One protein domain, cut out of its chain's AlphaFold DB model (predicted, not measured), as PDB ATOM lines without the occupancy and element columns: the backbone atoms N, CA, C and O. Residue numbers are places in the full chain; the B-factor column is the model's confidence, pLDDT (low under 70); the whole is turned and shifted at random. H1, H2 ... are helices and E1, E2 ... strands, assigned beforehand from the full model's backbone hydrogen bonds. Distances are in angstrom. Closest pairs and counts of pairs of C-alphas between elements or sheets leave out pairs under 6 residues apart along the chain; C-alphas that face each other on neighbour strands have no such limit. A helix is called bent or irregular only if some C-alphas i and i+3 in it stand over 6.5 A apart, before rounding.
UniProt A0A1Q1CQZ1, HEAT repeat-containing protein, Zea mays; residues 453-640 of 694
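Overview. This is residues 453 to 640 of the 694 residues of the protein "HEAT repeat-containing protein" of Zea mays (UniProt A0A1Q1CQZ1). The core is a set of crossed helices: the short arm H3b lies in the middle with H1 and the arm H2b packed on it, while H3a runs beside residues 453 to 460 of H1 and H2a folds back on residues 470 to 477. A tiny sheet, E1 and E2, sits by residues 499 to 506 of H2b; H5 runs out from it, H4 lies far out, and residues 610 to 615 stick out. The 188 printed residues hold five named helices and two strands, in the order H1 H2 H3 E1 H4 E2 H5, mostly helix; the sheet's order is E1, E2, parallel. The whole is compact, with a radius of gyration of the C-alphas of 17.6 A and spans of 51 by 36 by 34 A.

Along the chain. E1 is residues 560 to 562 and E2 residues 585 to 587. H4 is residues 571 to 577, and H5, residues 589 to 608, is 28.8 A long and ends at C-alpha 608, (-0.976, -34.351, 16.385). H1, residues 453 to 478, begins at C-alpha 453, (26.815, -21.815, 25.358), and is 36.7 A long. H2, residues 485 to 516, was assigned as one helix by its hydrogen bonds but is bent, with C-alphas 496 and 499 6.8 A apart; its arms are H2a, residues 485 to 496, 19.4 A, and H2b, residues 499 to 516, 26.1 A. H3, residues 535 to 557, likewise assigned as one, is bent, with C-alphas 547 and 550 7.8 A apart; its arms are H3a, residues 535 to 547, 18.9 A, and H3b, residues 550 to 557.

Arrangement. E1 and E2 are parallel, with N 561 and O 585 at 2.8 A, within hydrogen-bond range. E1, H4 and E2 form a strand-helix-strand unit, two parallel strands with a helix between, its crossover right-handed. The closest C-alphas of H2b and E2, Thr 499 and Val 585, are 5.2 A apart. H5 is close to but not clearly touching H2b, closest C-alphas Ile 506 and Glu 591, 7.3 A. H2b touches H3b at Gly 502 and Thr 556, closest C-alphas, 5.9 A. H1 touches H3b at a steep tilt of 61 degrees, closest C-alphas Ala 467 and Ala 555, 5.1 A. H1 and H4 are apart. Each O i to N i+4 pair is within hydrogen-bond range in H1, H3b and H4; the counts are 13 of 14 in H2b, 7 of 9 in H3a, 15 of 16 in H5 and 3 of 8 in H2a, where 5 of 9 O i to N i+3 pairs are within range.

Size, cuts and confidence. The C-alphas farthest apart, Pro 570 and Ser 614, are 53.2 A apart. The printed part has no cut. The link from H2 to H3 is long, 18 residues. Confidence is under 70 in residues 479 to 489, 519 to 524, 566 to 577 and 605 to 640.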
ATOM      1  N   TRP A 453      27.812 -21.947  26.425       87.81
ATOM      2  CA  TRP A 453      26.815 -21.815  25.358       87.81
ATOM      3  C   TRP A 453      27.377 -21.158  24.088       87.81
ATOM      4  O   TRP A 453      26.884 -21.448  23.000       87.81
ATOM      5  N   VAL A 454      28.402 -20.301  24.196       89.12
ATOM      6  CA  VAL A 454      29.073 -19.673  23.045       89.12
ATOM      7  C   VAL A 454      29.828 -20.731  22.244       89.12
ATOM      8  O   VAL A 454      29.706 -20.786  21.022       89.12
ATOM      9  N   VAL A 455      30.539 -21.627  22.932       89.56
ATOM     10  CA  VAL A 455      31.258 -22.748  22.309       89.56
ATOM     11  C   VAL A 455      30.277 -23.714  21.650       89.56
ATOM     12  O   VAL A 455      30.452 -24.082  20.489       89.56
ATOM     13  N   CYS A 456      29.194 -24.064  22.355       89.81
ATOM     14  CA  CYS A 456      28.115 -24.882  21.802       89.81
ATOM     15  C   CYS A 456      27.546 -24.260  20.526       89.81
ATOM     16  O   CYS A 456      27.353 -24.948  19.527       89.81
ATOM     17  N   LYS A 457      27.320 -22.943  20.543       89.12
ATOM     18  CA  LYS A 457      26.810 -22.201  19.393       89.12
ATOM     19  C   LYS A 457      27.765 -22.271  18.200       89.12
ATOM     20  O   LYS A 457      27.307 -22.544  17.096       89.12
ATOM     21  N   ILE A 458      29.073 -22.101  18.409       91.00
ATOM     22  CA  ILE A 458      30.086 -22.240  17.347       91.00
ATOM     23  C   ILE A 458      30.072 -23.661  16.770       91.00
ATOM     24  O   ILE A 458      29.998 -23.812  15.551       91.00
ATOM     25  N   LYS A 459      30.071 -24.699  17.624       91.62
ATOM     26  CA  LYS A 459      29.982 -26.108  17.194       91.62
ATOM     27  C   LYS A 459      28.737 -26.340  16.326       91.62
ATOM     28  O   LYS A 459      28.844 -26.891  15.233       91.62
ATOM     29  N   VAL A 460      27.568 -25.865  16.766       91.19
ATOM     30  CA  VAL A 460      26.308 -25.991  16.012       91.19
ATOM     31  C   VAL A 460      26.368 -25.221  14.690       91.19
ATOM     32  O   VAL A 460      26.033 -25.792  13.654       91.19
ATOM     33  N   ARG A 461      26.837 -23.965  14.672       90.38
ATOM     34  CA  ARG A 461      26.960 -23.163  13.439       90.38
ATOM     35  C   ARG A 461      27.938 -23.781  12.437       90.38
ATOM     36  O   ARG A 461      27.641 -23.798  11.247       90.38
ATOM     37  N   LEU A 462      29.045 -24.361  12.898       91.88
ATOM     38  CA  LEU A 462      29.988 -25.084  12.043       91.88
ATOM     39  C   LEU A 462      29.323 -26.301  11.382       91.88
ATOM     40  O   LEU A 462      29.394 -26.463  10.165       91.88
ATOM     41  N   LEU A 463      28.611 -27.119  12.166       91.81
ATOM     42  CA  LEU A 463      27.850 -28.258  11.640       91.81
ATOM     43  C   LEU A 463      26.730 -27.823  10.686       91.81
ATOM     44  O   LEU A 463      26.487 -28.508   9.691       91.81
ATOM     45  N   THR A 464      26.091 -26.684  10.967       90.69
ATOM     46  CA  THR A 464      25.064 -26.061  10.116       90.69
ATOM     47  C   THR A 464      25.644 -25.684   8.760       90.69
ATOM     48  O   THR A 464      25.051 -26.019   7.740       90.69
ATOM     49  N   ALA A 465      26.813 -25.037   8.739       91.25
ATOM     50  CA  ALA A 465      27.461 -24.584   7.515       91.25
ATOM     51  C   ALA A 465      27.702 -25.745   6.544       91.25
ATOM     52  O   ALA A 465      27.295 -25.697   5.384       91.25
ATOM     53  N   HIS A 466      28.283 -26.835   7.050       90.38
ATOM     54  CA  HIS A 466      28.522 -28.046   6.263       90.38
ATOM     55  C   HIS A 466      27.224 -28.736   5.829       90.38
ATOM     56  O   HIS A 466      27.108 -29.168   4.680       90.38
ATOM     57  N   ALA A 467      26.227 -28.814   6.716       90.06
ATOM     58  CA  ALA A 467      24.932 -29.414   6.401       90.06
ATOM     59  C   ALA A 467      24.195 -28.636   5.299       90.06
ATOM     60  O   ALA A 467      23.640 -29.242   4.380       90.06
ATOM     61  N   ALA A 468      24.236 -27.303   5.354       88.56
ATOM     62  CA  ALA A 468      23.620 -26.423   4.370       88.56
ATOM     63  C   ALA A 468      24.291 -26.548   2.998       88.56
ATOM     64  O   ALA A 468      23.597 -26.738   1.999       88.56
ATOM     65  N   VAL A 469      25.631 -26.524   2.949       87.00
ATOM     66  CA  VAL A 469      26.395 -26.706   1.702       87.00
ATOM     67  C   VAL A 469      26.096 -28.071   1.085       87.00
ATOM     68  O   VAL A 469      25.807 -28.142  -0.112       87.00
ATOM     69  N   LYS A 470      26.087 -29.147   1.888       86.00
ATOM     70  CA  LYS A 470      25.725 -30.487   1.407       86.00
ATOM     71  C   LYS A 470      24.300 -30.497   0.852       86.00
ATOM     72  O   LYS A 470      24.095 -30.891  -0.290       86.00
ATOM     73  N   CYS A 471      23.317 -30.013   1.606       84.44
ATOM     74  CA  CYS A 471      21.922 -30.009   1.161       84.44
ATOM     75  C   CYS A 471      21.701 -29.191  -0.119       84.44
ATOM     76  O   CYS A 471      20.962 -29.647  -0.993       84.44
ATOM     77  N   ASN A 472      22.344 -28.027  -0.242       81.25
ATOM     78  CA  ASN A 472      22.227 -27.166  -1.417       81.25
ATOM     79  C   ASN A 472      22.882 -27.801  -2.654       81.25
ATOM     80  O   ASN A 472      22.274 -27.889  -3.716       81.25
ATOM     81  N   THR A 473      24.086 -28.358  -2.494       80.06
ATOM     82  CA  THR A 473      24.790 -29.092  -3.563       80.06
ATOM     83  C   THR A 473      23.918 -30.218  -4.125       80.06
ATOM     84  O   THR A 473      23.773 -30.369  -5.337       80.06
ATOM     85  N   TYR A 474      23.268 -30.980  -3.246       77.62
ATOM     86  CA  TYR A 474      22.390 -32.085  -3.636       77.62
ATOM     87  C   TYR A 474      21.114 -31.633  -4.338       77.62
ATOM     88  O   TYR A 474      20.593 -32.355  -5.189       77.62
ATOM     89  N   GLN A 475      20.602 -30.452  -3.999       76.50
ATOM     90  CA  GLN A 475      19.459 -29.879  -4.692       76.50
ATOM     91  C   GLN A 475      19.787 -29.597  -6.163       76.50
ATOM     92  O   GLN A 475      19.003 -29.970  -7.034       76.50
ATOM     93  N   PHE A 476      20.966 -29.040  -6.453       72.62
ATOM     94  CA  PHE A 476      21.416 -28.830  -7.832       72.62
ATOM     95  C   PHE A 476      21.696 -30.142  -8.572       72.62
ATOM     96  O   PHE A 476      21.281 -30.290  -9.719       72.62
ATOM     97  N   LEU A 477      22.332 -31.121  -7.916       73.31
ATOM     98  CA  LEU A 477      22.616 -32.430  -8.524       73.31
ATOM     99  C   LEU A 477      21.339 -33.189  -8.930       73.31
ATOM    100  O   LEU A 477      21.319 -33.850  -9.967       73.31
ATOM    101  N   ARG A 478      20.247 -33.065  -8.158       71.38
ATOM    102  CA  ARG A 478      18.953 -33.696  -8.485       71.38
ATOM    103  C   ARG A 478      18.278 -33.113  -9.723       71.38
ATOM    104  O   ARG A 478      17.564 -33.843 -10.400       71.38
ATOM    105  N   MET A 479      18.496 -31.835 -10.026       64.94
ATOM    106  CA  MET A 479      17.823 -31.165 -11.143       64.94
ATOM    107  C   MET A 479      18.384 -31.546 -12.524       64.94
ATOM    108  O   MET A 479      17.755 -31.158 -13.497       64.94
ATOM    109  N   ARG A 480      19.509 -32.296 -12.599       54.97
ATOM    110  CA  ARG A 480      20.237 -32.904 -13.755       54.97
ATOM    111  C   ARG A 480      20.412 -32.104 -15.068       54.97
ATOM    112  O   ARG A 480      21.454 -32.262 -15.690       54.97
ATOM    113  N   GLU A 481      19.489 -31.242 -15.485       45.75
ATOM    114  CA  GLU A 481      19.488 -30.515 -16.764       45.75
ATOM    115  C   GLU A 481      20.071 -29.087 -16.680       45.75
ATOM    116  O   GLU A 481      20.458 -28.546 -17.707       45.75
ATOM    117  N   ASN A 482      20.228 -28.499 -15.481       49.00
ATOM    118  CA  ASN A 482      20.772 -27.137 -15.273       49.00
ATOM    119  C   ASN A 482      21.748 -27.031 -14.076       49.00
ATOM    120  O   ASN A 482      21.870 -25.973 -13.456       49.00
ATOM    121  N   ALA A 483      22.413 -28.123 -13.683       52.34
ATOM    122  CA  ALA A 483      23.307 -28.099 -12.524       52.34
ATOM    123  C   ALA A 483      24.549 -27.223 -12.811       52.34
ATOM    124  O   ALA A 483      25.292 -27.515 -13.752       52.34
ATOM    125  N   PRO A 484      24.829 -26.173 -12.014       59.97
ATOM    126  CA  PRO A 484      26.041 -25.390 -12.192       59.97
ATOM    127  C   PRO A 484      27.256 -26.286 -11.935       59.97
ATOM    128  O   PRO A 484      27.376 -26.902 -10.874       59.97
ATOM    129  N   ASN A 485      28.188 -26.315 -12.888       60.25
ATOM    130  CA  ASN A 485      29.438 -27.093 -12.848       60.25
ATOM    131  C   ASN A 485      30.287 -26.897 -11.565       60.25
ATOM    132  O   ASN A 485      31.230 -27.641 -11.303       60.25
ATOM    133  N   GLU A 486      29.993 -25.862 -10.787       63.53
ATOM    134  CA  GLU A 486      30.668 -25.471  -9.547       63.53
ATOM    135  C   GLU A 486      30.376 -26.454  -8.413       63.53
ATOM    136  O   GLU A 486      31.284 -26.910  -7.719       63.53
ATOM    137  N   TYR A 487      29.108 -26.845  -8.280       63.00
ATOM    138  CA  TYR A 487      28.633 -27.753  -7.239       63.00
ATOM    139  C   TYR A 487      29.029 -29.207  -7.522       63.00
ATOM    140  O   TYR A 487      29.209 -29.999  -6.598       63.00
ATOM    141  N   GLN A 488      29.269 -29.553  -8.790       64.00
ATOM    142  CA  GLN A 488      29.778 -30.870  -9.174       64.00
ATOM    143  C   GLN A 488      31.236 -31.090  -8.722       64.00
ATOM    144  O   GLN A 488      31.614 -32.210  -8.390       64.00
ATOM    145  N   GLN A 489      32.047 -30.027  -8.637       67.12
ATOM    146  CA  GLN A 489      33.435 -30.096  -8.142       67.12
ATOM    147  C   GLN A 489      33.541 -30.077  -6.608       67.12
ATOM    148  O   GLN A 489      34.549 -30.521  -6.054       67.12
ATOM    149  N   LEU A 490      32.502 -29.616  -5.907       71.94
ATOM    150  CA  LEU A 490      32.420 -29.691  -4.445       71.94
ATOM    151  C   LEU A 490      32.165 -31.101  -3.927       71.94
ATOM    152  O   LEU A 490      32.621 -31.424  -2.833       71.94
ATOM    153  N   ALA A 491      31.450 -31.931  -4.694       70.38
ATOM    154  CA  ALA A 491      31.112 -33.298  -4.309       70.38
ATOM    155  C   ALA A 491      32.326 -34.099  -3.788       70.38
ATOM    156  O   ALA A 491      32.248 -34.578  -2.659       70.38
ATOM    157  N   PRO A 492      33.480 -34.171  -4.484       72.62
ATOM    158  CA  PRO A 492      34.651 -34.882  -3.962       72.62
ATOM    159  C   PRO A 492      35.270 -34.229  -2.714       72.62
ATOM    160  O   PRO A 492      35.785 -34.930  -1.847       72.62
ATOM    161  N   SER A 493      35.197 -32.900  -2.571       75.25
ATOM    162  CA  SER A 493      35.683 -32.214  -1.360       75.25
ATOM    163  C   SER A 493      34.802 -32.508  -0.140       75.25
ATOM    164  O   SER A 493      35.309 -32.620   0.976       75.25
ATOM    165  N   LEU A 494      33.491 -32.670  -0.355       78.69
ATOM    166  CA  LEU A 494      32.530 -33.023   0.687       78.69
ATOM    167  C   LEU A 494      32.787 -34.428   1.242       78.69
ATOM    168  O   LEU A 494      32.730 -34.578   2.461       78.69
ATOM    169  N   VAL A 495      33.155 -35.404   0.399       76.25
ATOM    170  CA  VAL A 495      33.452 -36.798   0.808       76.25
ATOM    171  C   VAL A 495      34.491 -36.862   1.931       76.25
ATOM    172  O   VAL A 495      34.308 -37.555   2.931       76.25
ATOM    173  N   ASN A 496      35.571 -36.085   1.810       75.69
ATOM    174  CA  ASN A 496      36.651 -36.082   2.801       75.69
ATOM    175  C   ASN A 496      36.174 -35.610   4.182       75.69
ATOM    176  O   ASN A 496      36.668 -36.068   5.209       75.69
ATOM    177  N   SER A 497      35.207 -34.692   4.209       79.00
ATOM    178  CA  SER A 497      34.646 -34.132   5.441       79.00
ATOM    179  C   SER A 497      33.436 -34.912   5.965       79.00
ATOM    180  O   SER A 497      33.172 -34.909   7.165       79.00
ATOM    181  N   SER A 498      32.695 -35.597   5.090       77.56
ATOM    182  CA  SER A 498      31.369 -36.140   5.387       77.56
ATOM    183  C   SER A 498      31.397 -37.334   6.339       77.56
ATOM    184  O   SER A 498      30.469 -37.495   7.128       77.56
ATOM    185  N   THR A 499      32.469 -38.131   6.331       78.69
ATOM    186  CA  THR A 499      32.635 -39.262   7.262       78.69
ATOM    187  C   THR A 499      32.808 -38.791   8.708       78.69
ATOM    188  O   THR A 499      32.198 -39.343   9.626       78.69
ATOM    189  N   LEU A 500      33.596 -37.733   8.916       85.25
ATOM    190  CA  LEU A 500      33.793 -37.101  10.219       85.25
ATOM    191  C   LEU A 500      32.545 -36.313  10.648       85.25
ATOM    192  O   LEU A 500      32.064 -36.470  11.770       85.25
ATOM    193  N   LEU A 501      31.981 -35.516   9.734       87.25
ATOM    194  CA  LEU A 501      30.756 -34.748   9.966       87.25
ATOM    195  C   LEU A 501      29.565 -35.639  10.310       87.25
ATOM    196  O   LEU A 501      28.791 -35.272  11.186       87.25
ATOM    197  N   GLY A 502      29.443 -36.818   9.690       86.00
ATOM    198  CA  GLY A 502      28.397 -37.794   9.994       86.00
ATOM    199  C   GLY A 502      28.328 -38.125  11.484       86.00
ATOM    200  O   GLY A 502      27.261 -38.026  12.091       86.00
ATOM    201  N   LYS A 503      29.483 -38.394  12.107       88.25
ATOM    202  CA  LYS A 503      29.582 -38.676  13.548       88.25
ATOM    203  C   LYS A 503      29.142 -37.482  14.396       88.25
ATOM    204  O   LYS A 503      28.393 -37.651  15.359       88.25
ATOM    205  N   TYR A 504      29.580 -36.270  14.052       91.06
ATOM    206  CA  TYR A 504      29.221 -35.067  14.810       91.06
ATOM    207  C   TYR A 504      27.760 -34.664  14.637       91.06
ATOM    208  O   TYR A 504      27.117 -34.293  15.615       91.06
ATOM    209  N   TRP A 505      27.204 -34.789  13.433       92.94
ATOM    210  CA  TRP A 505      25.790 -34.552  13.177       92.94
ATOM    211  C   TRP A 505      24.900 -35.515  13.965       92.94
ATOM    212  O   TRP A 505      23.944 -35.074  14.596       92.94
ATOM    213  N   ILE A 506      25.238 -36.807  14.006       90.88
ATOM    214  CA  ILE A 506      24.499 -37.796  14.806       90.88
ATOM    215  C   ILE A 506      24.571 -37.454  16.295       90.88
ATOM    216  O   ILE A 506      23.550 -37.495  16.979       90.88
ATOM    217  N   ARG A 507      25.748 -37.080  16.810       90.12
ATOM    218  CA  ARG A 507      25.894 -36.652  18.210       90.12
ATOM    219  C   ARG A 507      25.095 -35.382  18.509       90.12
ATOM    220  O   ARG A 507      24.402 -35.344  19.518       90.12
ATOM    221  N   ALA A 508      25.104 -34.391  17.618       90.62
ATOM    222  CA  ALA A 508      24.299 -33.177  17.759       90.62
ATOM    223  C   ALA A 508      22.784 -33.469  17.737       90.62
ATOM    224  O   ALA A 508      22.035 -32.880  18.513       90.62
ATOM    225  N   LEU A 509      22.326 -34.414  16.907       90.44
ATOM    226  CA  LEU A 509      20.932 -34.872  16.901       90.44
ATOM    227  C   LEU A 509      20.573 -35.650  18.176       90.44
ATOM    228  O   LEU A 509      19.479 -35.476  18.708       90.44
ATOM    229  N   LYS A 510      21.480 -36.486  18.699       89.00
ATOM    230  CA  LYS A 510      21.295 -37.178  19.988       89.00
ATOM    231  C   LYS A 510      21.197 -36.176  21.138       89.00
ATOM    232  O   LYS A 510      20.296 -36.300  21.968       89.00
ATOM    233  N   ASP A 511      22.058 -35.159  21.147       88.62
ATOM    234  CA  ASP A 511      21.991 -34.043  22.091       88.62
ATOM    235  C   ASP A 511      20.639 -33.322  21.969       88.62
ATOM    236  O   ASP A 511      19.948 -33.169  22.973       88.62
ATOM    237  N   TYR A 512      20.194 -32.981  20.753       87.56
ATOM    238  CA  TYR A 512      18.888 -32.358  20.510       87.56
ATOM    239  C   TYR A 512      17.723 -33.175  21.078       87.56
ATOM    240  O   TYR A 512      16.938 -32.665  21.871       87.56
ATOM    241  N   VAL A 513      17.642 -34.467  20.746       85.56
ATOM    242  CA  VAL A 513      16.606 -35.371  21.268       85.56
ATOM    243  C   VAL A 513      16.679 -35.436  22.798       85.56
ATOM    244  O   VAL A 513      15.658 -35.339  23.476       85.56
ATOM    245  N   SER A 514      17.876 -35.527  23.377       82.44
ATOM    246  CA  SER A 514      18.021 -35.563  24.837       82.44
ATOM    247  C   SER A 514      17.480 -34.299  25.523       82.44
ATOM    248  O   SER A 514      16.888 -34.387  26.602       82.44
ATOM    249  N   ILE A 515      17.629 -33.141  24.873       82.75
ATOM    250  CA  ILE A 515      17.130 -31.843  25.330       82.75
ATOM    251  C   ILE A 515      15.609 -31.780  25.180       82.75
ATOM    252  O   ILE A 515      14.911 -31.552  26.169       82.75
ATOM    253  N   SER A 516      15.092 -32.051  23.981       79.44
ATOM    254  CA  SER A 516      13.667 -31.936  23.652       79.44
ATOM    255  C   SER A 516      12.785 -32.889  24.464       79.44
ATOM    256  O   SER A 516      11.652 -32.544  24.793       79.44
ATOM    257  N   PHE A 517      13.309 -34.058  24.844       75.69
ATOM    258  CA  PHE A 517      12.602 -35.042  25.673       75.69
ATOM    259  C   PHE A 517      12.955 -34.980  27.171       75.69
ATOM    260  O   PHE A 517      12.467 -35.801  27.947       75.69
ATOM    261  N   GLY A 518      13.799 -34.036  27.605       71.12
ATOM    262  CA  GLY A 518      14.170 -33.893  29.019       71.12
ATOM    263  C   GLY A 518      14.940 -35.094  29.590       71.12
ATOM    264  O   GLY A 518      14.867 -35.373  30.785       71.12
ATOM    265  N   LEU A 519      15.675 -35.822  28.746       69.50
ATOM    266  CA  LEU A 519      16.373 -37.066  29.095       69.50
ATOM    267  C   LEU A 519      17.776 -36.840  29.695       69.50
ATOM    268  O   LEU A 519      18.464 -37.803  30.033       69.50
ATOM    269  N   HIS A 520      18.187 -35.582  29.874       63.56
ATOM    270  CA  HIS A 520      19.524 -35.163  30.318       63.56
ATOM    271  C   HIS A 520      19.957 -35.700  31.699       63.56
ATOM    272  O   HIS A 520      21.147 -35.702  31.993       63.56
ATOM    273  N   SER A 521      19.025 -36.174  32.535       56.81
ATOM    274  CA  SER A 521      19.311 -36.741  33.866       56.81
ATOM    275  C   SER A 521      19.304 -38.274  33.931       56.81
ATOM    276  O   SER A 521      19.720 -38.835  34.941       56.81
ATOM    277  N   LYS A 522      18.819 -38.970  32.889       55.31
ATOM    278  CA  LYS A 522      18.521 -40.418  32.946       55.31
ATOM    279  C   LYS A 522      19.412 -41.298  32.073       55.31
ATOM    280  O   LYS A 522      19.370 -42.517  32.216       55.31
ATOM    281  N   ILE A 523      20.199 -40.717  31.171       57.16
ATOM    282  CA  ILE A 523      21.014 -41.475  30.217       57.16
ATOM    283  C   ILE A 523      22.492 -41.328  30.596       57.16
ATOM    284  O   ILE A 523      22.983 -40.209  30.712       57.16
ATOM    285  N   ASN A 524      23.214 -42.451  30.731       60.47
ATOM    286  CA  ASN A 524      24.687 -42.512  30.779       60.47
ATOM    287  C   ASN A 524      25.288 -42.127  29.411       60.47
ATOM    288  O   ASN A 524      25.985 -42.909  28.767       60.47
ATOM    289  N   TYR A 525      24.956 -40.940  28.919       71.06
ATOM    290  CA  TYR A 525      25.387 -40.421  27.634       71.06
ATOM    291  C   TYR A 525      26.248 -39.185  27.867       71.06
ATOM    292  O   TYR A 525      25.851 -38.260  28.574       71.06
ATOM    293  N   LYS A 526      27.448 -39.186  27.281       76.50
ATOM    294  CA  LYS A 526      28.338 -38.028  27.295       76.50
ATOM    295  C   LYS A 526      27.893 -37.079  26.173       76.50
ATOM    296  O   LYS A 526      28.055 -37.457  25.008       76.50
ATOM    297  N   PRO A 527      27.341 -35.893  26.493       82.19
ATOM    298  CA  PRO A 527      26.885 -34.954  25.476       82.19
ATOM    299  C   PRO A 527      28.057 -34.482  24.610       82.19
ATOM    300  O   PRO A 527      29.209 -34.474  25.049       82.19
ATOM    301  N   PHE A 528      27.769 -34.129  23.360       85.94
ATOM    302  CA  PHE A 528      28.753 -33.536  22.457       85.94
ATOM    303  C   PHE A 528      28.917 -32.030  22.680       85.94
ATOM    304  O   PHE A 528      30.033 -31.512  22.575       85.94
ATOM    305  N   LEU A 529      27.828 -31.332  22.997       85.62
ATOM    306  CA  LEU A 529      27.870 -29.935  23.405       85.62
ATOM    307  C   LEU A 529      28.082 -29.862  24.925       85.62
ATOM    308  O   LEU A 529      27.282 -30.358  25.725       85.62
ATOM    309  N   ASP A 530      29.193 -29.253  25.318       81.00
ATOM    310  CA  ASP A 530      29.600 -29.164  26.714       81.00
ATOM    311  C   ASP A 530      28.650 -28.251  27.505       81.00
ATOM    312  O   ASP A 530      28.152 -27.244  27.007       81.00
ATOM    313  N   GLY A 531      28.352 -28.611  28.752       75.25
ATOM    314  CA  GLY A 531      27.520 -27.773  29.619       75.25
ATOM    315  C   GLY A 531      26.003 -27.836  29.371       75.25
ATOM    316  O   GLY A 531      25.278 -27.158  30.098       75.25
ATOM    317  N   ILE A 532      25.482 -28.682  28.458       72.81
ATOM    318  CA  ILE A 532      24.018 -28.896  28.260       72.81
ATOM    319  C   ILE A 532      23.289 -29.227  29.576       72.81
ATOM    320  O   ILE A 532      22.112 -28.911  29.741       72.81
ATOM    321  N   GLN A 533      23.982 -29.847  30.530       74.75
ATOM    322  CA  GLN A 533      23.433 -30.194  31.844       74.75
ATOM    323  C   GLN A 533      23.002 -28.959  32.661       74.75
ATOM    324  O   GLN A 533      22.163 -29.074  33.552       74.75
ATOM    325  N   SER A 534      23.546 -27.775  32.357       81.19
ATOM    326  CA  SER A 534      23.139 -26.508  32.963       81.19
ATOM    327  C   SER A 534      21.895 -25.938  32.277       81.19
ATOM    328  O   SER A 534      21.891 -25.695  31.071       81.19
ATOM    329  N   LEU A 535      20.859 -25.619  33.062       80.06
ATOM    330  CA  LEU A 535      19.599 -25.048  32.562       80.06
ATOM    331  C   LEU A 535      19.796 -23.716  31.807       80.06
ATOM    332  O   LEU A 535      19.070 -23.419  30.857       80.06
ATOM    333  N   LEU A 536      20.795 -22.919  32.202       80.69
ATOM    334  CA  LEU A 536      21.112 -21.647  31.544       80.69
ATOM    335  C   LEU A 536      21.653 -21.870  30.129       80.69
ATOM    336  O   LEU A 536      21.172 -21.242  29.184       80.69
ATOM    337  N   VAL A 537      22.607 -22.794  29.983       83.00
ATOM    338  CA  VAL A 537      23.187 -23.178  28.687       83.00
ATOM    339  C   VAL A 537      22.110 -23.811  27.814       83.00
ATOM    340  O   VAL A 537      21.932 -23.389  26.673       83.00
ATOM    341  N   LEU A 538      21.315 -24.722  28.380       83.38
ATOM    342  CA  LEU A 538      20.195 -25.378  27.711       83.38
ATOM    343  C   LEU A 538      19.244 -24.370  27.052       83.38
ATOM    344  O   LEU A 538      18.985 -24.459  25.856       83.38
ATOM    345  N   SER A 539      18.783 -23.366  27.805       81.88
ATOM    346  CA  SER A 539      17.820 -22.372  27.312       81.88
ATOM    347  C   SER A 539      18.334 -21.541  26.127       81.88
ATOM    348  O   SER A 539      17.546 -21.062  25.307       81.88
ATOM    349  N   LYS A 540      19.657 -21.357  26.038       83.44
ATOM    350  CA  LYS A 540      20.320 -20.617  24.959       83.44
ATOM    351  C   LYS A 540      20.630 -21.519  23.770       83.44
ATOM    352  O   LYS A 540      20.405 -21.096  22.644       83.44
ATOM    353  N   VAL A 541      21.107 -22.740  24.012       84.75
ATOM    354  CA  VAL A 541      21.490 -23.711  22.975       84.75
ATOM    355  C   VAL A 541      20.272 -24.301  22.268       84.75
ATOM    356  O   VAL A 541      20.309 -24.473  21.052       84.75
ATOM    357  N   GLN A 542      19.179 -24.543  22.996       84.62
ATOM    358  CA  GLN A 542      17.953 -25.130  22.450       84.62
ATOM    359  C   GLN A 542      17.421 -24.344  21.247       84.62
ATOM    360  O   GLN A 542      17.112 -24.951  20.231       84.62
ATOM    361  N   ARG A 543      17.416 -23.006  21.311       83.00
ATOM    362  CA  ARG A 543      16.948 -22.152  20.204       83.00
ATOM    363  C   ARG A 543      17.723 -22.397  18.908       83.00
ATOM    364  O   ARG A 543      17.125 -22.510  17.848       83.00
ATOM    365  N   TYR A 544      19.044 -22.536  19.000       81.62
ATOM    366  CA  TYR A 544      19.891 -22.780  17.830       81.62
ATOM    367  C   TYR A 544      19.745 -24.203  17.289       81.62
ATOM    368  O   TYR A 544      19.868 -24.419  16.088       81.62
ATOM    369  N   LEU A 545      19.501 -25.181  18.164       85.44
ATOM    370  CA  LEU A 545      19.232 -26.545  17.723       85.44
ATOM    371  C   LEU A 545      17.855 -26.655  17.063       85.44
ATOM    372  O   LEU A 545      17.764 -27.297  16.022       85.44
ATOM    373  N   ASP A 546      16.830 -25.985  17.602       83.00
ATOM    374  CA  ASP A 546      15.479 -25.918  17.024       83.00
ATOM    375  C   ASP A 546      15.495 -25.344  15.594       83.00
ATOM    376  O   ASP A 546      14.783 -25.843  14.725       83.00
ATOM    377  N   GLU A 547      16.357 -24.356  15.323       81.19
ATOM    378  CA  GLU A 547      16.558 -23.784  13.982       81.19
ATOM    379  C   GLU A 547      17.174 -24.779  12.978       81.19
ATOM    380  O   GLU A 547      16.900 -24.709  11.780       81.19
ATOM    381  N   VAL A 548      18.043 -25.686  13.438       85.62
ATOM    382  CA  VAL A 548      19.019 -26.371  12.568       85.62
ATOM    383  C   VAL A 548      18.817 -27.889  12.484       85.62
ATOM    384  O   VAL A 548      19.235 -28.507  11.500       85.62
ATOM    385  N   TRP A 549      18.192 -28.529  13.477       87.62
ATOM    386  CA  TRP A 549      18.156 -29.995  13.597       87.62
ATOM    387  C   TRP A 549      17.622 -30.699  12.339       87.62
ATOM    388  O   TRP A 549      18.163 -31.730  11.943       87.62
ATOM    389  N   LEU A 550      16.614 -30.130  11.669       85.81
ATOM    390  CA  LEU A 550      16.017 -30.713  10.464       85.81
ATOM    391  C   LEU A 550      16.975 -30.657   9.265       85.81
ATOM    392  O   LEU A 550      17.071 -31.610   8.490       85.81
ATOM    393  N   LEU A 551      17.741 -29.569   9.147       86.81
ATOM    394  CA  LEU A 551      18.781 -29.427   8.130       86.81
ATOM    395  C   LEU A 551      19.913 -30.437   8.357       86.81
ATOM    396  O   LEU A 551      20.371 -31.070   7.405       86.81
ATOM    397  N   ILE A 552      20.330 -30.625   9.613       90.25
ATOM    398  CA  ILE A 552      21.331 -31.635   9.983       90.25
ATOM    399  C   ILE A 552      20.812 -33.048   9.692       90.25
ATOM    400  O   ILE A 552      21.537 -33.837   9.092       90.25
ATOM    401  N   LEU A 553      19.558 -33.356  10.041       90.12
ATOM    402  CA  LEU A 553      18.919 -34.647   9.753       90.12
ATOM    403  C   LEU A 553      18.871 -34.945   8.247       90.12
ATOM    404  O   LEU A 553      19.120 -36.068   7.813       90.12
ATOM    405  N   LYS A 554      18.586 -33.934   7.423       86.75
ATOM    406  CA  LYS A 554      18.647 -34.079   5.967       86.75
ATOM    407  C   LYS A 554      20.073 -34.349   5.496       86.75
ATOM    408  O   LYS A 554      20.301 -35.267   4.711       86.75
ATOM    409  N   ALA A 555      21.038 -33.575   5.984       88.44
ATOM    410  CA  ALA A 555      22.433 -33.730   5.598       88.44
ATOM    411  C   ALA A 555      23.016 -35.096   5.996       88.44
ATOM    412  O   ALA A 555      23.821 -35.636   5.235       88.44
ATOM    413  N   THR A 556      22.610 -35.682   7.127       88.75
ATOM    414  CA  THR A 556      23.080 -37.016   7.542       88.75
ATOM    415  C   THR A 556      22.566 -38.129   6.641       88.75
ATOM    416  O   THR A 556      23.329 -39.044   6.356       88.75
ATOM    417  N   ALA A 557      21.319 -38.048   6.171       86.88
ATOM    418  CA  ALA A 557      20.702 -39.109   5.372       86.88
ATOM    419  C   ALA A 557      21.054 -39.074   3.874       86.88
ATOM    420  O   ALA A 557      21.007 -40.111   3.216       86.88
ATOM    421  N   LEU A 558      21.398 -37.908   3.314       84.88
ATOM    422  CA  LEU A 558      21.742 -37.778   1.888       84.88
ATOM    423  C   LEU A 558      23.004 -38.586   1.524       84.88
ATOM    424  O   LEU A 558      24.073 -38.324   2.085       84.88
ATOM    425  N   ASP A 559      22.866 -39.524   0.576       81.00
ATOM    426  CA  ASP A 559      23.865 -40.539   0.184       81.00
ATOM    427  C   ASP A 559      24.570 -41.187   1.392       81.00
ATOM    428  O   ASP A 559      25.799 -41.326   1.445       81.00
ATOM    429  N   ALA A 560      23.780 -41.530   2.413       84.25
ATOM    430  CA  ALA A 560      24.240 -42.380   3.497       84.25
ATOM    431  C   ALA A 560      24.361 -43.834   3.018       84.25
ATOM    432  O   ALA A 560      23.583 -44.284   2.180       84.25
ATOM    433  N   ALA A 561      25.312 -44.573   3.579       84.19
ATOM    434  CA  ALA A 561      25.502 -45.993   3.325       84.19
ATOM    435  C   ALA A 561      25.757 -46.748   4.641       84.19
ATOM    436  O   ALA A 561      26.191 -46.145   5.628       84.19
ATOM    437  N   PRO A 562      25.519 -48.067   4.683       83.31
ATOM    438  CA  PRO A 562      25.965 -48.920   5.777       83.31
ATOM    439  C   PRO A 562      27.477 -48.819   5.999       83.31
ATOM    440  O   PRO A 562      28.244 -48.682   5.046       83.31
ATOM    441  N   LEU A 563      27.913 -48.936   7.254       81.31
ATOM    442  CA  LEU A 563      29.336 -48.930   7.614       81.31
ATOM    443  C   LEU A 563      30.152 -49.986   6.850       81.31
ATOM    444  O   LEU A 563      31.284 -49.707   6.458       81.31
ATOM    445  N   ASP A 564      29.547 -51.147   6.598       76.12
ATOM    446  CA  ASP A 564      30.159 -52.296   5.920       76.12
ATOM    447  C   ASP A 564      30.145 -52.184   4.380       76.12
ATOM    448  O   ASP A 564      30.533 -53.122   3.684       76.12
ATOM    449  N   PHE A 565      29.680 -51.063   3.819       74.12
ATOM    450  CA  PHE A 565      29.640 -50.858   2.373       74.12
ATOM    451  C   PHE A 565      31.051 -50.679   1.788       74.12
ATOM    452  O   PHE A 565      31.788 -49.764   2.173       74.12
ATOM    453  N   ASP A 566      31.412 -51.541   0.831       64.19
ATOM    454  CA  ASP A 566      32.717 -51.532   0.168       64.19
ATOM    455  C   ASP A 566      32.750 -50.505  -0.983       64.19
ATOM    456  O   ASP A 566      32.003 -50.597  -1.962       64.19
ATOM    457  N   GLU A 567      33.634 -49.509  -0.870       61.03
ATOM    458  CA  GLU A 567      33.821 -48.436  -1.862       61.03
ATOM    459  C   GLU A 567      34.522 -48.918  -3.145       61.03
ATOM    460  O   GLU A 567      34.570 -48.181  -4.128       61.03
ATOM    461  N   ASN A 568      35.032 -50.155  -3.167       54.72
ATOM    462  CA  ASN A 568      35.746 -50.734  -4.311       54.72
ATOM    463  C   ASN A 568      34.838 -51.183  -5.474       54.72
ATOM    464  O   ASN A 568      35.326 -51.725  -6.470       54.72
ATOM    465  N   ASN A 569      33.526 -50.962  -5.375       58.16
ATOM    466  CA  ASN A 569      32.595 -51.201  -6.474       58.16
ATOM    467  C   ASN A 569      32.903 -50.291  -7.684       58.16
ATOM    468  O   ASN A 569      33.367 -49.160  -7.516       58.16
ATOM    469  N   PRO A 570      32.666 -50.748  -8.931       55.78
ATOM    470  CA  PRO A 570      32.980 -49.960 -10.121       55.78
ATOM    471  C   PRO A 570      32.252 -48.607 -10.083       55.78
ATOM    472  O   PRO A 570      31.071 -48.559  -9.752       55.78
ATOM    473  N   LYS A 571      32.933 -47.513 -10.467       55.72
ATOM    474  CA  LYS A 571      32.397 -46.129 -10.428       55.72
ATOM    475  C   LYS A 571      30.995 -45.988 -11.035       55.72
ATOM    476  O   LYS A 571      30.169 -45.263 -10.494       55.72
ATOM    477  N   ASN A 572      30.702 -46.752 -12.088       54.22
ATOM    478  CA  ASN A 572      29.388 -46.782 -12.740       54.22
ATOM    479  C   ASN A 572      28.254 -47.250 -11.811       54.22
ATOM    480  O   ASN A 572      27.122 -46.813 -11.980       54.22
ATOM    481  N   LEU A 573      28.538 -48.131 -10.845       60.28
ATOM    482  CA  LEU A 573      27.561 -48.599  -9.862       60.28
ATOM    483  C   LEU A 573      27.312 -47.523  -8.797       60.28
ATOM    484  O   LEU A 573      26.167 -47.275  -8.450       60.28
ATOM    485  N   LEU A 574      28.359 -46.818  -8.352       63.69
ATOM    486  CA  LEU A 574      28.242 -45.716  -7.386       63.69
ATOM    487  C   LEU A 574      27.461 -44.519  -7.949       63.69
ATOM    488  O   LEU A 574      26.654 -43.926  -7.238       63.69
ATOM    489  N   GLU A 575      27.660 -44.192  -9.229       60.59
ATOM    490  CA  GLU A 575      26.901 -43.157  -9.954       60.59
ATOM    491  C   GLU A 575      25.426 -43.531 -10.184       60.59
ATOM    492  O   GLU A 575      24.586 -42.651 -10.383       60.59
ATOM    493  N   GLN A 576      25.101 -44.828 -10.156       62.41
ATOM    494  CA  GLN A 576      23.727 -45.328 -10.243       62.41
ATOM    495  C   GLN A 576      23.050 -45.401  -8.868       62.41
ATOM    496  O   GLN A 576      21.856 -45.124  -8.778       62.41
ATOM    497  N   THR A 577      23.792 -45.733  -7.807       66.50
ATOM    498  CA  THR A 577      23.245 -45.893  -6.449       66.50
ATOM    499  C   THR A 577      23.132 -44.581  -5.676       66.50
ATOM    500  O   THR A 577      22.219 -44.433  -4.865       66.50
ATOM    501  N   PHE A 578      24.043 -43.630  -5.897       75.25
ATOM    502  CA  PHE A 578      24.129 -42.383  -5.132       75.25
ATOM    503  C   PHE A 578      23.930 -41.158  -6.021       75.25
ATOM    504  O   PHE A 578      24.449 -41.083  -7.133       75.25
ATOM    505  N   ILE A 579      23.227 -40.146  -5.507       74.62
ATOM    506  CA  ILE A 579      22.910 -38.919  -6.258       74.62
ATOM    507  C   ILE A 579      24.185 -38.145  -6.608       74.62
ATOM    508  O   ILE A 579      24.285 -37.549  -7.680       74.62
ATOM    509  N   SER A 580      25.163 -38.157  -5.704       70.81
ATOM    510  CA  SER A 580      26.475 -37.536  -5.881       70.81
ATOM    511  C   SER A 580      27.528 -38.460  -6.495       70.81
ATOM    512  O   SER A 580      28.654 -38.014  -6.721       70.81
ATOM    513  N   GLY A 581      27.199 -39.734  -6.733       70.38
ATOM    514  CA  GLY A 581      28.146 -40.759  -7.181       70.38
ATOM    515  C   GLY A 581      29.178 -41.189  -6.133       70.38
ATOM    516  O   GLY A 581      30.142 -41.870  -6.473       70.38
ATOM    517  N   HIS A 582      29.011 -40.791  -4.868       73.25
ATOM    518  CA  HIS A 582      29.953 -41.072  -3.785       73.25
ATOM    519  C   HIS A 582      29.214 -41.429  -2.486       73.25
ATOM    520  O   HIS A 582      28.163 -40.865  -2.185       73.25
ATOM    521  N   CYS A 583      29.802 -42.313  -1.675       77.25
ATOM    522  CA  CYS A 583      29.334 -42.596  -0.317       77.25
ATOM    523  C   CYS A 583      29.749 -41.455   0.624       77.25
ATOM    524  O   CYS A 583      30.939 -41.210   0.815       77.25
ATOM    525  N   MET A 584      28.784 -40.766   1.239       81.38
ATOM    526  CA  MET A 584      29.082 -39.602   2.081       81.38
ATOM    527  C   MET A 584      29.147 -39.937   3.568       81.38
ATOM    528  O   MET A 584      30.110 -39.584   4.246       81.38
ATOM    529  N   VAL A 585      28.098 -40.558   4.104       84.69
ATOM    530  CA  VAL A 585      27.962 -40.810   5.546       84.69
ATOM    531  C   VAL A 585      27.818 -42.303   5.761       84.69
ATOM    532  O   VAL A 585      26.923 -42.920   5.198       84.69
ATOM    533  N   LYS A 586      28.690 -42.879   6.588       85.44
ATOM    534  CA  LYS A 586      28.619 -44.291   6.962       85.44
ATOM    535  C   LYS A 586      27.861 -44.432   8.274       85.44
ATOM    536  O   LYS A 586      28.231 -43.774   9.242       85.44
ATOM    537  N   LEU A 587      26.818 -45.256   8.278       86.56
ATOM    538  CA  LEU A 587      25.933 -45.472   9.420       86.56
ATOM    539  C   LEU A 587      26.064 -46.901   9.942       86.56
ATOM    540  O   LEU A 587      25.990 -47.862   9.170       86.56
ATOM    541  N   ASP A 588      26.195 -47.048  11.258       88.12
ATOM    542  CA  ASP A 588      25.978 -48.343  11.905       88.12
ATOM    543  C   ASP A 588      24.472 -48.648  12.081       88.12
ATOM    544  O   ASP A 588      23.598 -47.816  11.816       88.12
ATOM    545  N   ARG A 589      24.138 -49.869  12.526       85.50
ATOM    546  CA  ARG A 589      22.734 -50.283  12.723       85.50
ATOM    547  C   ARG A 589      22.000 -49.427  13.761       85.50
ATOM    548  O   ARG A 589      20.809 -49.172  13.598       85.50
ATOM    549  N   THR A 590      22.681 -48.986  14.815       87.25
ATOM    550  CA  THR A 590      22.082 -48.185  15.896       87.25
ATOM    551  C   THR A 590      21.822 -46.749  15.451       87.25
ATOM    552  O   THR A 590      20.784 -46.172  15.770       87.25
ATOM    553  N   GLU A 591      22.736 -46.180  14.671       88.88
ATOM    554  CA  GLU A 591      22.640 -44.851  14.083       88.88
ATOM    555  C   GLU A 591      21.547 -44.805  13.018       88.88
ATOM    556  O   GLU A 591      20.732 -43.883  13.023       88.88
ATOM    557  N   PHE A 592      21.462 -45.837  12.172       88.06
ATOM    558  CA  PHE A 592      20.364 -46.002  11.223       88.06
ATOM    559  C   PHE A 592      19.009 -46.060  11.939       88.06
ATOM    560  O   PHE A 592      18.115 -45.277  11.622       88.06
ATOM    561  N   GLN A 593      18.865 -46.924  12.951       87.50
ATOM    562  CA  GLN A 593      17.628 -47.033  13.736       87.50
ATOM    563  C   GLN A 593      17.266 -45.723  14.444       87.50
ATOM    564  O   GLN A 593      16.090 -45.367  14.510       87.50
ATOM    565  N   PHE A 594      18.259 -44.982  14.944       89.44
ATOM    566  CA  PHE A 594      18.052 -43.670  15.553       89.44
ATOM    567  C   PHE A 594      17.507 -42.647  14.544       89.44
ATOM    568  O   PHE A 594      16.493 -42.006  14.821       89.44
ATOM    569  N   LEU A 595      18.137 -42.509  13.372       89.00
ATOM    570  CA  LEU A 595      17.691 -41.578  12.327       89.00
ATOM    571  C   LEU A 595      16.312 -41.961  11.777       89.00
ATOM    572  O   LEU A 595      15.462 -41.092  11.566       89.00
ATOM    573  N   TRP A 596      16.073 -43.259  11.596       86.94
ATOM    574  CA  TRP A 596      14.788 -43.808  11.177       86.94
ATOM    575  C   TRP A 596      13.685 -43.511  12.198       86.94
ATOM    576  O   TRP A 596      12.646 -42.950  11.849       86.94
ATOM    577  N   GLY A 597      13.931 -43.811  13.476       86.50
ATOM    578  CA  GLY A 597      12.993 -43.552  14.566       86.50
ATOM    579  C   GLY A 597      12.685 -42.066  14.736       86.50
ATOM    580  O   GLY A 597      11.519 -41.698  14.875       86.50
ATOM    581  N   LEU A 598      13.702 -41.200  14.655       87.19
ATOM    582  CA  LEU A 598      13.521 -39.746  14.690       87.19
ATOM    583  C   LEU A 598      12.661 -39.259  13.515       87.19
ATOM    584  O   LEU A 598      11.756 -38.453  13.709       87.19
ATOM    585  N   SER A 599      12.895 -39.789  12.313       86.12
ATOM    586  CA  SER A 599      12.121 -39.448  11.113       86.12
ATOM    587  C   SER A 599      10.650 -39.860  11.249       86.12
ATOM    588  O   SER A 599       9.748 -39.053  11.024       86.12
ATOM    589  N   ILE A 600      10.384 -41.086  11.704       83.50
ATOM    590  CA  ILE A 600       9.018 -41.560  11.971       83.50
ATOM    591  C   ILE A 600       8.331 -40.701  13.039       83.50
ATOM    592  O   ILE A 600       7.168 -40.325  12.887       83.50
ATOM    593  N   LEU A 601       9.044 -40.344  14.107       81.94
ATOM    594  CA  LEU A 601       8.499 -39.522  15.182       81.94
ATOM    595  C   LEU A 601       8.059 -38.133  14.686       81.94
ATOM    596  O   LEU A 601       6.997 -37.650  15.082       81.94
ATOM    597  N   VAL A 602       8.814 -37.512  13.776       78.19
ATOM    598  CA  VAL A 602       8.433 -36.226  13.165       78.19
ATOM    599  C   VAL A 602       7.194 -36.367  12.272       78.19
ATOM    600  O   VAL A 602       6.308 -35.504  12.316       78.19
ATOM    601  N   LEU A 603       7.078 -37.462  11.512       75.50
ATOM    602  CA  LEU A 603       5.866 -37.761  10.736       75.50
ATOM    603  C   LEU A 603       4.628 -37.890  11.640       75.50
ATOM    604  O   LEU A 603       3.581 -37.331  11.322       75.50
ATOM    605  N   PHE A 604       4.746 -38.534  12.804       72.69
ATOM    606  CA  PHE A 604       3.639 -38.624  13.763       72.69
ATOM    607  C   PHE A 604       3.323 -37.290  14.456       72.69
ATOM    608  O   PHE A 604       2.151 -36.941  14.620       72.69
ATOM    609  N   HIS A 605       4.341 -36.526  14.859       66.75
ATOM    610  CA  HIS A 605       4.152 -35.275  15.601       66.75
ATOM    611  C   HIS A 605       3.484 -34.186  14.756       66.75
ATOM    612  O   HIS A 605       2.574 -33.494  15.214       66.75
ATOM    613  N   SER A 606       3.886 -34.074  13.489       57.38
ATOM    614  CA  SER A 606       3.275 -33.147  12.530       57.38
ATOM    615  C   SER A 606       1.775 -33.400  12.293       57.38
ATOM    616  O   SER A 606       1.068 -32.489  11.868       57.38
ATOM    617  N   CYS A 607       1.264 -34.583  12.657       53.47
ATOM    618  CA  CYS A 607      -0.159 -34.923  12.604       53.47
ATOM    619  C   CYS A 607      -0.936 -34.587  13.903       53.47
ATOM    620  O   CYS A 607      -2.136 -34.318  13.841       53.47
ATOM    621  N   GLN A 608      -0.299 -34.581  15.087       48.59
ATOM    622  CA  GLN A 608      -0.976 -34.351  16.385       48.59
ATOM    623  C   GLN A 608      -1.230 -32.875  16.728       48.59
ATOM    624  O   GLN A 608      -2.154 -32.588  17.498       48.59
ATOM    625  N   SER A 609      -0.484 -31.946  16.118       44.75
ATOM    626  CA  SER A 609      -0.629 -30.489  16.314       44.75
ATOM    627  C   SER A 609      -2.054 -29.967  16.027       44.75
ATOM    628  O   SER A 609      -2.443 -28.907  16.508       44.75
ATOM    629  N   MET A 610      -2.898 -30.744  15.334       42.38
ATOM    630  CA  MET A 610      -4.291 -30.375  15.066       42.38
ATOM    631  C   MET A 610      -5.311 -30.771  16.148       42.38
ATOM    632  O   MET A 610      -6.431 -30.265  16.073       42.38
ATOM    633  N   LYS A 611      -5.014 -31.646  17.133       41.12
ATOM    634  CA  LYS A 611      -6.091 -32.136  18.031       41.12
ATOM    635  C   LYS A 611      -5.847 -32.368  19.526       41.12
ATOM    636  O   LYS A 611      -6.868 -32.524  20.180       41.12
ATOM    637  N   ASN A 612      -4.653 -32.356  20.134       34.72
ATOM    638  CA  ASN A 612      -4.576 -32.506  21.609       34.72
ATOM    639  C   ASN A 612      -3.306 -31.923  22.257       34.72
ATOM    640  O   ASN A 612      -2.190 -32.268  21.891       34.72
ATOM    641  N   ASN A 613      -3.501 -31.096  23.292       37.84
ATOM    642  CA  ASN A 613      -2.492 -30.256  23.959       37.84
ATOM    643  C   ASN A 613      -1.867 -30.870  25.238       37.84
ATOM    644  O   ASN A 613      -1.425 -30.140  26.127       37.84
ATOM    645  N   SER A 614      -1.848 -32.198  25.395       34.84
ATOM    646  CA  SER A 614      -1.436 -32.841  26.662       34.84
ATOM    647  C   SER A 614       0.005 -33.371  26.703       34.84
ATOM    648  O   SER A 614       0.484 -33.721  27.778       34.84
ATOM    649  N   LEU A 615       0.727 -33.383  25.579       35.97
ATOM    650  CA  LEU A 615       2.168 -33.653  25.515       35.97
ATOM    651  C   LEU A 615       2.845 -32.454  24.845       35.97
ATOM    652  O   LEU A 615       2.838 -32.339  23.627       35.97
ATOM    653  N   LYS A 616       3.419 -31.541  25.642       38.41
ATOM    654  CA  LYS A 616       4.261 -30.441  25.136       38.41
ATOM    655  C   LYS A 616       5.614 -30.993  24.674       38.41
ATOM    656  O   LYS A 616       6.639 -30.740  25.300       38.41
ATOM    657  N   ILE A 617       5.613 -31.780  23.609       44.69
ATOM    658  CA  ILE A 617       6.823 -32.051  22.842       44.69
ATOM    659  C   ILE A 617       6.978 -30.833  21.923       44.69
ATOM    660  O   ILE A 617       6.234 -30.672  20.965       44.69
ATOM    661  N   ASN A 618       7.888 -29.912  22.249       43.28
ATOM    662  CA  ASN A 618       8.202 -28.786  21.362       43.28
ATOM    663  C   ASN A 618       9.058 -29.303  20.191       43.28
ATOM    664  O   ASN A 618      10.260 -29.085  20.158       43.28
ATOM    665  N   LEU A 619       8.439 -30.023  19.255       45.06
ATOM    666  CA  LEU A 619       8.949 -30.175  17.885       45.06
ATOM    667  C   LEU A 619       8.324 -29.131  16.948       45.06
ATOM    668  O   LEU A 619       8.482 -29.206  15.730       45.06
ATOM    669  N   ASP A 620       7.598 -28.165  17.519       39.50
ATOM    670  CA  ASP A 620       7.076 -27.020  16.795       39.50
ATOM    671  C   ASP A 620       8.246 -26.219  16.232       39.50
ATOM    672  O   ASP A 620       9.050 -25.636  16.962       39.50
ATOM    673  N   PHE A 621       8.318 -26.190  14.903       39.88
ATOM    674  CA  PHE A 621       9.159 -25.280  14.150       39.88
ATOM    675  C   PHE A 621       8.729 -23.847  14.504       39.88
ATOM    676  O   PHE A 621       7.786 -23.304  13.925       39.88
ATOM    677  N   LYS A 622       9.357 -23.244  15.518       33.78
ATOM    678  CA  LYS A 622       9.090 -21.854  15.884       33.78
ATOM    679  C   LYS A 622       9.686 -20.949  14.817       33.78
ATOM    680  O   LYS A 622      10.873 -20.642  14.838       33.78
ATOM    681  N   GLN A 623       8.836 -20.506  13.895       34.34
ATOM    682  CA  GLN A 623       9.098 -19.355  13.033       34.34
ATOM    683  C   GLN A 623       9.084 -18.076  13.883       34.34
ATOM    684  O   GLN A 623       8.152 -17.275  13.809       34.34
ATOM    685  N   ASP A 624      10.090 -17.883  14.735       27.62
ATOM    686  CA  ASP A 624      10.272 -16.598  15.400       27.62
ATOM    687  C   ASP A 624      10.848 -15.611  14.376       27.62
ATOM    688  O   ASP A 624      12.033 -15.628  14.054       27.62
ATOM    689  N   LYS A 625       9.987 -14.713  13.881       31.91
ATOM    690  CA  LYS A 625      10.257 -13.655  12.880       31.91
ATOM    691  C   LYS A 625      11.338 -12.624  13.270       31.91
ATOM    692  O   LYS A 625      11.492 -11.618  12.584       31.91
ATOM    693  N   ASN A 626      12.069 -12.839  14.363       28.78
ATOM    694  CA  ASN A 626      12.968 -11.851  14.967       28.78
ATOM    695  C   ASN A 626      14.459 -12.108  14.705       28.78
ATOM    696  O   ASN A 626      15.271 -11.232  14.994       28.78
ATOM    697  N   PHE A 627      14.833 -13.261  14.151       29.42
ATOM    698  CA  PHE A 627      16.210 -13.556  13.760       29.42
ATOM    699  C   PHE A 627      16.224 -14.061  12.324       29.42
ATOM    700  O   PHE A 627      15.376 -14.865  11.949       29.42
ATOM    701  N   GLY A 628      17.149 -13.516  11.530       33.94
ATOM    702  CA  GLY A 628      17.281 -13.769  10.099       33.94
ATOM    703  C   GLY A 628      17.116 -15.247   9.774       33.94
ATOM    704  O   GLY A 628      17.901 -16.082  10.232       33.94
ATOM    705  N   GLU A 629      16.055 -15.550   9.030       31.55
ATOM    706  CA  GLU A 629      15.754 -16.884   8.538       31.55
ATOM    707  C   GLU A 629      17.001 -17.459   7.853       31.55
ATOM    708  O   GLU A 629      17.604 -16.819   6.993       31.55
ATOM    709  N   PHE A 630      17.372 -18.697   8.183       36.81
ATOM    710  CA  PHE A 630      18.244 -19.480   7.314       36.81
ATOM    711  C   PHE A 630      17.434 -19.903   6.082       36.81
ATOM    712  O   PHE A 630      16.975 -21.040   5.969       36.81
ATOM    713  N   ILE A 631      17.214 -18.966   5.157       35.28
ATOM    714  CA  ILE A 631      16.620 -19.268   3.857       35.28
ATOM    715  C   ILE A 631      17.711 -19.927   3.015       35.28
ATOM    716  O   ILE A 631      18.440 -19.270   2.275       35.28
ATOM    717  N   VAL A 632      17.823 -21.252   3.099       35.78
ATOM    718  CA  VAL A 632      18.400 -22.001   1.979       35.78
ATOM    719  C   VAL A 632      17.402 -21.851   0.833       35.78
ATOM    720  O   VAL A 632      16.324 -22.453   0.844       35.78
ATOM    721  N   HIS A 633      17.725 -20.966  -0.109       34.16
ATOM    722  CA  HIS A 633      16.907 -20.713  -1.287       34.16
ATOM    723  C   HIS A 633      16.611 -22.035  -2.005       34.16
ATOM    724  O   HIS A 633      17.523 -22.751  -2.405       34.16
ATOM    725  N   GLY A 634      15.320 -22.363  -2.136       36.25
ATOM    726  CA  GLY A 634      14.846 -23.570  -2.815       36.25
ATOM    727  C   GLY A 634      14.326 -24.698  -1.914       36.25
ATOM    728  O   GLY A 634      13.893 -25.720  -2.445       36.25
ATOM    729  N   LEU A 635      14.294 -24.545  -0.585       38.44
ATOM    730  CA  LEU A 635      13.483 -25.407   0.291       38.44
ATOM    731  C   LEU A 635      12.026 -24.910   0.346       38.44
ATOM    732  O   LEU A 635      11.525 -24.544   1.404       38.44
ATOM    733  N   ASP A 636      11.329 -24.925  -0.791       37.47
ATOM    734  CA  ASP A 636       9.893 -24.593  -0.902       37.47
ATOM    735  C   ASP A 636       8.949 -25.642  -0.268       37.47
ATOM    736  O   ASP A 636       7.730 -25.602  -0.449       37.47
ATOM    737  N   ASP A 637       9.470 -26.565   0.541       43.62
ATOM    738  CA  ASP A 637       8.652 -27.543   1.255       43.62
ATOM    739  C   ASP A 637       8.234 -26.958   2.604       43.62
ATOM    740  O   ASP A 637       8.918 -27.106   3.621       43.62
ATOM    741  N   LYS A 638       7.082 -26.281   2.598       53.56
ATOM    742  CA  LYS A 638       6.488 -25.597   3.759       53.56
ATOM    743  C   LYS A 638       6.099 -26.530   4.918       53.56
ATOM    744  O   LYS A 638       5.690 -26.029   5.962       53.56
ATOM    745  N   ARG A 639       6.189 -27.861   4.767       62.25
ATOM    746  CA  ARG A 639       5.844 -28.831   5.820       62.25
ATOM    747  C   ARG A 639       7.061 -29.671   6.234       62.25
ATOM    748  O   ARG A 639       7.696 -30.272   5.366       62.25
ATOM    749  N   PRO A 640       7.341 -29.810   7.547       64.31
ATOM    750  CA  PRO A 640       8.382 -30.706   8.060       64.31
ATOM    751  C   PRO A 640       8.230 -32.145   7.549       64.31
ATOM    752  O   PRO A 640       9.222 -32.831   7.326       64.31
TER     753      PRO A 640